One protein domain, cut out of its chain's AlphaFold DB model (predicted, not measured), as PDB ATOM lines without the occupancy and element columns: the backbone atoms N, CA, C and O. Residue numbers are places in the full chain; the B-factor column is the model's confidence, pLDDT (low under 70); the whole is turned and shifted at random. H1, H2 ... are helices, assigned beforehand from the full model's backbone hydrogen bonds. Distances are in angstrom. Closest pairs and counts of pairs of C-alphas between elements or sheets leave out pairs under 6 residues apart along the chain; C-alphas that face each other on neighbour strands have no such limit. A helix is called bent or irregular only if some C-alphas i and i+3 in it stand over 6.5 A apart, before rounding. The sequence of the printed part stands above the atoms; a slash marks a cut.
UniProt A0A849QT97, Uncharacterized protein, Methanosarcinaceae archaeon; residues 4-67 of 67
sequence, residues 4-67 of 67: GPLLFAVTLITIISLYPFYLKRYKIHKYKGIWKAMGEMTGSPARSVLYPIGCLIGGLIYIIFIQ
ATOM      1  N   GLY A   4     -15.837  32.786 -49.083       90.62
ATOM      2  CA  GLY A   4     -15.080  34.036 -48.932       90.62
ATOM      3  C   GLY A   4     -15.282  34.762 -47.589       90.62
ATOM      4  O   GLY A   4     -14.285  35.061 -46.930       90.62
ATOM      5  N   PRO A   5     -16.527  34.997 -47.126       91.50
ATOM      6  CA  PRO A   5     -16.780  35.647 -45.838       91.50
ATOM      7  C   PRO A   5     -16.228  34.868 -44.638       91.50
ATOM      8  O   PRO A   5     -15.692  35.473 -43.710       91.50
ATOM      9  N   LEU A   6     -16.305  33.531 -44.673       92.44
ATOM     10  CA  LEU A   6     -15.763  32.676 -43.615       92.44
ATOM     11  C   LEU A   6     -14.239  32.794 -43.545       92.44
ATOM     12  O   LEU A   6     -13.687  32.994 -42.464       92.44
ATOM     13  N   LEU A   7     -13.556  32.720 -44.690       93.12
ATOM     14  CA  LEU A   7     -12.099  32.865 -44.744       93.12
ATOM     15  C   LEU A   7     -11.664  34.233 -44.222       93.12
ATOM     16  O   LEU A   7     -10.751  34.310 -43.405       93.12
ATOM     17  N   PHE A   8     -12.359  35.296 -44.628       94.44
ATOM     18  CA  PHE A   8     -12.084  36.645 -44.150       94.44
ATOM     19  C   PHE A   8     -12.224  36.761 -42.623       94.44
ATOM     20  O   PHE A   8     -11.326  37.280 -41.956       94.44
ATOM     21  N   ALA A   9     -13.306  36.220 -42.053       93.06
ATOM     22  CA  ALA A   9     -13.526  36.214 -40.609       93.06
ATOM     23  C   ALA A   9     -12.429  35.439 -39.859       93.06
ATOM     24  O   ALA A   9     -11.868  35.942 -38.883       93.06
ATOM     25  N   VAL A  10     -12.065  34.249 -40.345       95.44
ATOM     26  CA  VAL A  10     -11.011  33.419 -39.744       95.44
ATOM     27  C   VAL A  10      -9.655  34.125 -39.798       95.44
ATOM     28  O   VAL A  10      -8.928  34.129 -38.799       95.44
ATOM     29  N   THR A  11      -9.314  34.782 -40.911       95.19
ATOM     30  CA  THR A  11      -8.074  35.561 -41.030       95.19
ATOM     31  C   THR A  11      -8.036  36.713 -40.027       95.19
ATOM     32  O   THR A  11      -7.041  36.864 -39.314       95.19
ATOM     33  N   LEU A  12      -9.115  37.492 -39.906       96.19
ATOM     34  CA  LEU A  12      -9.184  38.592 -38.941       96.19
ATOM     35  C   LEU A  12      -9.041  38.104 -37.497       96.19
ATOM     36  O   LEU A  12      -8.242  38.655 -36.739       96.19
ATOM     37  N   ILE A  13      -9.760  37.043 -37.123       95.56
ATOM     38  CA  ILE A  13      -9.693  36.465 -35.773       95.56
ATOM     39  C   ILE A  13      -8.289  35.935 -35.480       95.56
ATOM     40  O   ILE A  13      -7.776  36.119 -34.375       95.56
ATOM     41  N   THR A  14      -7.630  35.328 -36.466       95.31
ATOM     42  CA  THR A  14      -6.247  34.858 -36.321       95.31
ATOM     43  C   THR A  14      -5.313  36.016 -35.980       95.31
ATOM     44  O   THR A  14      -4.568  35.935 -35.004       95.31
ATOM     45  N   ILE A  15      -5.394  37.123 -36.723       95.44
ATOM     46  CA  ILE A  15      -4.554  38.302 -36.485       95.44
ATOM     47  C   ILE A  15      -4.844  38.900 -35.107       95.44
ATOM     48  O   ILE A  15      -3.914  39.105 -34.329       95.44
ATOM     49  N   ILE A  16      -6.116  39.149 -34.784       95.31
ATOM     50  CA  ILE A  16      -6.525  39.807 -33.532       95.31
ATOM     51  C   ILE A  16      -6.143  38.965 -32.314       95.31
ATOM     52  O   ILE A  16      -5.638  39.505 -31.332       95.31
ATOM     53  N   SER A  17      -6.348  37.650 -32.380       94.62
ATOM     54  CA  SER A  17      -6.065  36.750 -31.261       94.62
ATOM     55  C   SER A  17      -4.560  36.654 -30.966       94.62
ATOM     56  O   SER A  17      -4.148  36.730 -29.808       94.62
ATOM     57  N   LEU A  18      -3.710  36.591 -31.999       95.75
ATOM     58  CA  LEU A  18      -2.250  36.519 -31.844       95.75
ATOM     59  C   LEU A  18      -1.592  37.877 -31.558       95.75
ATOM     60  O   LEU A  18      -0.489  37.928 -31.001       95.75
ATOM     61  N   TYR A  19      -2.255  38.980 -31.901       95.50
ATOM     62  CA  TYR A  19      -1.753  40.337 -31.705       95.50
ATOM     63  C   TYR A  19      -1.259  40.657 -30.281       95.50
ATOM     64  O   TYR A  19      -0.152  41.192 -30.161       95.50
ATOM     65  N   PRO A  20      -1.967  40.318 -29.184       96.31
ATOM     66  CA  PRO A  20      -1.468  40.565 -27.831       96.31
ATOM     67  C   PRO A  20      -0.123  39.879 -27.543       96.31
ATOM     68  O   PRO A  20       0.730  40.467 -26.879       96.31
ATOM     69  N   PHE A  21       0.130  38.689 -28.096       95.75
ATOM     70  CA  PHE A  21       1.409  37.987 -27.931       95.75
ATOM     71  C   PHE A  21       2.529  38.621 -28.753       95.75
ATOM     72  O   PHE A  21       3.659  38.742 -28.274       95.75
ATOM     73  N   TYR A  22       2.208  39.090 -29.961       95.94
ATOM     74  CA  TYR A  22       3.123  39.908 -30.751       95.94
ATOM     75  C   TYR A  22       3.507  41.190 -29.996       95.94
ATOM     76  O   TYR A  22       4.690  41.506 -29.866       95.94
ATOM     77  N   LEU A  23       2.528  41.902 -29.431       96.44
ATOM     78  CA  LEU A  23       2.780  43.111 -28.651       96.44
ATOM     79  C   LEU A  23       3.637  42.827 -27.418       96.44
ATOM     80  O   LEU A  23       4.608  43.544 -27.183       96.44
ATOM     81  N   LYS A  24       3.334  41.759 -26.673       94.69
ATOM     82  CA  LYS A  24       4.105  41.349 -25.494       94.69
ATOM     83  C   LYS A  24       5.577  41.088 -25.826       94.69
ATOM     84  O   LYS A  24       6.442  41.453 -25.037       94.69
ATOM     85  N   ARG A  25       5.866  40.487 -26.988       94.81
ATOM     86  CA  ARG A  25       7.231  40.127 -27.407       94.81
ATOM     87  C   ARG A  25       8.008  41.280 -28.042       94.81
ATOM     88  O   ARG A  25       9.195  41.414 -27.777       94.81
ATOM     89  N   TYR A  26       7.365  42.084 -28.886       96.56
ATOM     90  CA  TYR A  26       8.067  43.044 -29.749       96.56
ATOM     91  C   TYR A  26       7.780  44.511 -29.421       96.56
ATOM     92  O   TYR A  26       8.557  45.386 -29.797       96.56
ATOM     93  N   LYS A  27       6.652  44.822 -28.771       95.50
ATOM     94  CA  LYS A  27       6.180  46.203 -28.559       95.50
ATOM     95  C   LYS A  27       5.549  46.365 -27.180       95.50
ATOM     96  O   LYS A  27       4.379  46.733 -27.066       95.50
ATOM     97  N   ILE A  28       6.334  46.135 -26.129       93.38
ATOM     98  CA  ILE A  28       5.826  46.109 -24.749       93.38
ATOM     99  C   ILE A  28       5.135  47.418 -24.324       93.38
ATOM    100  O   ILE A  28       4.128  47.382 -23.628       93.38
ATOM    101  N   HIS A  29       5.571  48.569 -24.850       94.56
ATOM    102  CA  HIS A  29       4.935  49.877 -24.631       94.56
ATOM    103  C   HIS A  29       3.485  49.971 -25.165       94.56
ATOM    104  O   HIS A  29       2.710  50.827 -24.729       94.56
ATOM    105  N   LYS A  30       3.101  49.097 -26.107       94.25
ATOM    106  CA  LYS A  30       1.731  48.959 -26.630       94.25
ATOM    107  C   LYS A  30       0.956  47.806 -25.985       94.25
ATOM    108  O   LYS A  30      -0.258  47.738 -26.164       94.25
ATOM    109  N   TYR A  31       1.614  46.923 -25.231       96.31
ATOM    110  CA  TYR A  31       0.974  45.822 -24.510       96.31
ATOM    111  C   TYR A  31       0.284  46.340 -23.235       96.31
ATOM    112  O   TYR A  31       0.781  46.206 -22.119       96.31
ATOM    113  N   LYS A  32      -0.862  47.000 -23.414       95.81
ATOM    114  CA  LYS A  32      -1.659  47.632 -22.352       95.81
ATOM    115  C   LYS A  32      -3.155  47.582 -22.672       95.81
ATOM    116  O   LYS A  32      -3.537  47.306 -23.809       95.81
ATOM    117  N   GLY A  33      -3.995  47.850 -21.671       95.75
ATOM    118  CA  GLY A  33      -5.454  47.863 -21.821       95.75
ATOM    119  C   GLY A  33      -6.002  46.518 -22.304       95.75
ATOM    120  O   GLY A  33      -5.639  45.472 -21.766       95.75
ATOM    121  N   ILE A  34      -6.828  46.554 -23.354       95.56
ATOM    122  CA  ILE A  34      -7.509  45.378 -23.921       95.56
ATOM    123  C   ILE A  34      -6.510  44.296 -24.347       95.56
ATOM    124  O   ILE A  34      -6.714  43.122 -24.054       95.56
ATOM    125  N   TRP A  35      -5.385  44.672 -24.961       95.31
ATOM    126  CA  TRP A  35      -4.384  43.700 -25.409       95.31
ATOM    127  C   TRP A  35      -3.706  42.971 -24.252       95.31
ATOM    128  O   TRP A  35      -3.447  41.772 -24.343       95.31
ATOM    129  N   LYS A  36      -3.446  43.683 -23.151       94.94
ATOM    130  CA  LYS A  36      -2.890  43.071 -21.943       94.94
ATOM    131  C   LYS A  36      -3.889  42.095 -21.328       94.94
ATOM    132  O   LYS A  36      -3.524  40.950 -21.087       94.94
ATOM    133  N   ALA A  37      -5.142  42.522 -21.167       96.06
ATOM    134  CA  ALA A  37      -6.207  41.675 -20.642       96.06
ATOM    135  C   ALA A  37      -6.401  40.410 -21.497       96.06
ATOM    136  O   ALA A  37      -6.352  39.305 -20.968       96.06
ATOM    137  N   MET A  38      -6.512  40.539 -22.824       93.88
ATOM    138  CA  MET A  38      -6.664  39.386 -23.723       93.88
ATOM    139  C   MET A  38      -5.466  38.432 -23.671       93.88
ATOM    140  O   MET A  38      -5.653  37.214 -23.637       93.88
ATOM    141  N   GLY A  39      -4.240  38.965 -23.661       93.19
ATOM    142  CA  GLY A  39      -3.023  38.158 -23.575       93.19
ATOM    143  C   GLY A  39      -2.907  37.400 -22.252       93.19
ATOM    144  O   GLY A  39      -2.526  36.230 -22.251       93.19
ATOM    145  N   GLU A  40      -3.274  38.036 -21.138       94.81
ATOM    146  CA  GLU A  40      -3.269  37.428 -19.801       94.81
ATOM    147  C   GLU A  40      -4.382  36.390 -19.634       94.81
ATOM    148  O   GLU A  40      -4.104  35.290 -19.162       94.81
ATOM    149  N   MET A  41      -5.601  36.678 -20.104       94.00
ATOM    150  CA  MET A  41      -6.721  35.727 -20.097       94.00
ATOM    151  C   MET A  41      -6.420  34.480 -20.932       94.00
ATOM    152  O   MET A  41      -6.723  33.361 -20.527       94.00
ATOM    153  N   THR A  42      -5.811  34.663 -22.106       93.88
ATOM    154  CA  THR A  42      -5.495  33.549 -23.012       93.88
ATOM    155  C   THR A  42      -4.272  32.761 -22.528       93.88
ATOM    156  O   THR A  42      -4.183  31.547 -22.722       93.88
ATOM    157  N   GLY A  43      -3.319  33.430 -21.876       92.62
ATOM    158  CA  GLY A  43      -2.156  32.833 -21.217       92.62
ATOM    159  C   GLY A  43      -1.040  32.378 -22.163       92.62
ATOM    160  O   GLY A  43       0.136  32.560 -21.846       92.62
ATOM    161  N   SER A  44      -1.363  31.831 -23.340       93.38
ATOM    162  CA  SER A  44      -0.361  31.385 -24.316       93.38
ATOM    163  C   SER A  44      -0.783  31.580 -25.779       93.38
ATOM    164  O   SER A  44      -1.972  31.488 -26.097       93.38
ATOM    165  N   PRO A  45       0.180  31.783 -26.702       90.75
ATOM    166  CA  PRO A  45      -0.113  31.883 -28.132       90.75
ATOM    167  C   PRO A  45      -0.797  30.625 -28.675       90.75
ATOM    168  O   PRO A  45      -1.676  30.723 -29.518       90.75
ATOM    169  N   ALA A  46      -0.440  29.443 -28.159       92.50
ATOM    170  CA  ALA A  46      -1.049  28.180 -28.573       92.50
ATOM    171  C   ALA A  46      -2.552  28.135 -28.254       92.50
ATOM    172  O   ALA A  46      -3.352  27.744 -29.099       92.50
ATOM    173  N   ARG A  47      -2.954  28.610 -27.065       91.50
ATOM    174  CA  ARG A  47      -4.374  28.717 -26.691       91.50
ATOM    175  C   ARG A  47      -5.115  29.740 -27.545       91.50
ATOM    176  O   ARG A  47      -6.278  29.535 -27.863       91.50
ATOM    177  N   SER A  48      -4.434  30.797 -27.975       92.00
ATOM    178  CA  SER A  48      -5.007  31.813 -28.859       92.00
ATOM    179  C   SER A  48      -5.466  31.272 -30.212       92.00
ATOM    180  O   SER A  48      -6.407  31.801 -30.792       92.00
ATOM    181  N   VAL A  49      -4.812  30.230 -30.728       92.56
ATOM    182  CA  VAL A  49      -5.159  29.631 -32.026       92.56
ATOM    183  C   VAL A  49      -6.482  28.854 -31.950       92.56
ATOM    184  O   VAL A  49      -7.123  28.623 -32.973       92.56
ATOM    185  N   LEU A  50      -6.970  28.530 -30.749       93.44
ATOM    186  CA  LEU A  50      -8.272  27.883 -30.581       93.44
ATOM    187  C   LEU A  50      -9.434  28.780 -31.027       93.44
ATOM    188  O   LEU A  50     -10.428  28.260 -31.527       93.44
ATOM    189  N   TYR A  51      -9.309  30.108 -30.917       91.69
ATOM    190  CA  TYR A  51     -10.348  31.040 -31.368       91.69
ATOM    191  C   TYR A  51     -10.603  30.963 -32.888       91.69
ATOM    192  O   TYR A  51     -11.749  30.722 -33.277       91.69
ATOM    193  N   PRO A  52      -9.593  31.113 -33.775       95.06
ATOM    194  CA  PRO A  52      -9.817  30.959 -35.210       95.06
ATOM    195  C   PRO A  52     -10.186  29.524 -35.610       95.06
ATOM    196  O   PRO A  52     -10.994  29.363 -36.521       95.06
ATOM    197  N   ILE A  53      -9.680  28.490 -34.921       94.38
ATOM    198  CA  ILE A  53     -10.089  27.094 -35.169       94.38
ATOM    199  C   ILE A  53     -11.579  26.905 -34.867       94.38
ATOM    200  O   ILE A  53     -12.310  26.372 -35.700       94.38
ATOM    201  N   GLY A  54     -12.046  27.371 -33.707       94.44
ATOM    202  CA  GLY A  54     -13.457  27.295 -33.330       94.44
ATOM    203  C   GLY A  54     -14.356  28.039 -34.319       94.44
ATOM    204  O   GLY A  54     -15.397  27.517 -34.713       94.44
ATOM    205  N   CYS A  55     -13.925  29.216 -34.786       94.06
ATOM    206  CA  CYS A  55     -14.644  29.976 -35.807       94.06
ATOM    207  C   CYS A  55     -14.711  29.237 -37.153       94.06
ATOM    208  O   CYS A  55     -15.779  29.176 -37.758       94.06
ATOM    209  N   LEU A  56     -13.606  28.628 -37.595       94.94
ATOM    210  CA  LEU A  56     -13.566  27.829 -38.819       94.94
ATOM    211  C   LEU A  56     -14.524  26.634 -38.730       94.94
ATOM    212  O   LEU A  56     -15.341  26.444 -39.626       94.94
ATOM    213  N   ILE A  57     -14.460  25.858 -37.644       95.50
ATOM    214  CA  ILE A  57     -15.318  24.680 -37.444       95.50
ATOM    215  C   ILE A  57     -16.792  25.094 -37.397       95.50
ATOM    216  O   ILE A  57     -17.605  24.532 -38.126       95.50
ATOM    217  N   GLY A  58     -17.141  26.098 -36.587       94.56
ATOM    218  CA  GLY A  58     -18.518  26.584 -36.477       94.56
ATOM    219  C   GLY A  58     -19.056  27.131 -37.800       94.56
ATOM    220  O   GLY A  58     -20.192  26.845 -38.171       94.56
ATOM    221  N   GLY A  59     -18.224  27.857 -38.550       92.81
ATOM    222  CA  GLY A  59     -18.577  28.356 -39.873       92.81
ATOM    223  C   GLY A  59     -18.795  27.244 -40.897       92.81
ATOM    224  O   GLY A  59     -19.748  27.313 -41.665       92.81
ATOM    225  N   LEU A  60     -17.968  26.195 -40.886       92.56
ATOM    226  CA  LEU A  60     -18.169  25.023 -41.743       92.56
ATOM    227  C   LEU A  60     -19.468  24.287 -41.399       92.56
ATOM    228  O   LEU A  60     -20.210  23.932 -42.309       92.56
ATOM    229  N   ILE A  61     -19.778  24.110 -40.111       94.12
ATOM    230  CA  ILE A  61     -21.048  23.508 -39.673       94.12
ATOM    231  C   ILE A  61     -22.232  24.337 -40.184       94.12
ATOM    232  O   ILE A  61     -23.148  23.784 -40.785       94.12
ATOM    233  N   TYR A  62     -22.206  25.660 -40.010       91.12
ATOM    234  CA  TYR A  62     -23.265  26.541 -40.507       91.12
ATOM    235  C   TYR A  62     -23.469  26.394 -42.022       91.12
ATOM    236  O   TYR A  62     -24.593  26.232 -42.491       91.12
ATOM    237  N   ILE A  63     -22.371  26.394 -42.776       90.00
ATOM    238  CA  ILE A  63     -22.404  26.269 -44.232       90.00
ATOM    239  C   ILE A  63     -22.939  24.900 -44.685       90.00
ATOM    240  O   ILE A  63     -23.590  24.832 -45.714       90.00
ATOM    241  N   ILE A  64     -22.653  23.819 -43.955       90.31
ATOM    242  CA  ILE A  64     -23.076  22.460 -44.333       90.31
ATOM    243  C   ILE A  64     -24.547  22.200 -43.987       90.31
ATOM    244  O   ILE A  64     -25.232  21.500 -44.725       90.31
ATOM    245  N   PHE A  65     -25.015  22.698 -42.839       90.38
ATOM    246  CA  PHE A  65     -26.302  22.290 -42.268       90.38
ATOM    247  C   PHE A  65     -27.420  23.325 -42.407       90.38
ATOM    248  O   PHE A  65     -28.581  22.962 -42.228       90.38
ATOM    249  N   ILE A  66     -27.101  24.598 -42.660       85.50
ATOM    250  CA  ILE A  66     -28.088  25.692 -42.640       85.50
ATOM    251  C   ILE A  66     -28.184  26.416 -43.987       85.50
ATOM    252  O   ILE A  66     -29.291  26.770 -44.392       85.50
ATOM    253  N   GLN A  67     -27.053  26.678 -44.647       71.69
ATOM    254  CA  GLN A  67     -26.986  27.429 -45.907       71.69
ATOM    255  C   GLN A  67     -27.056  26.518 -47.136       71.69
ATOM    256  O   GLN A  67     -27.659  26.964 -48.140       71.69
TER     257      GLN A  67
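This is residues 4 to 67 of the 67 residues of an uncharacterized protein of Methanosarcinaceae archaeon (UniProt A0A849QT97). Two long helices, H1 and H4, run side by side in opposite directions but shifted along each other, and at the far end of H1 the short helix H2 crosses it. The chain folds back there through residues 27 to 33, H2 and the one-turn helix H3, before H4 returns along the first part of H1. The printed part has 64 residues, with four named helices in the order H1, H2, H3, H4 and no named strand: all helix. It is loose, with a radius of gyration of the C-alphas of 13.8 A, and its outline is a rod of 44 by 20 by 17 A.

Find C-alpha 4 at (-15.080, 34.036, -48.932); from there H1, residues 4 to 26, runs 31.4 A to C-alpha 26 at (8.067, 43.044, -29.749). Look near residue 20 for its kink of 38 degrees; H1 is irregular, but only just: C-alphas 17 and 20 are 6.9 A apart. H2 follows at residues 34 to 42, 12.0 A long, then H3 at residues 45 to 48. H4, residues 50 to 65, runs 22.2 A to C-alpha 65 at (-26.302, 22.290, -42.268).

Begin at the hub, H1, which touches H2, H3 and H4. Look at Val 10 and Pro 52, the closest C-alphas of H1 and H4, 5.3 A apart; these helices run opposite ways at a shallow tilt of 7 degrees. With residues 19 to 23 alone H1 touches H2, about perpendicular at 86 degrees, closest at the C-alphas of Pro 20 and Trp 35, 4.9 A. With residues 17 to 21 alone it touches H3, closest at the C-alphas of Ser 17 and Ser 48, 5.6 A. H2 and H4 are apart. Every O i to N i+4 pair is within hydrogen-bond range in H2 and H4, and 17 of 19 are in H1; H3 is too short for such a pair.

The C-alphas farthest apart, of His 29 and Phe 65, are 45.3 A from each other. The printed part has no cut and ends at the chain's last residue, Gln 67. The links H2 to H3 and H3 to H4 are tight, and H1 to H2 is short. The mean pLDDT of the printed part is 93.6, and no printed residue is under 70.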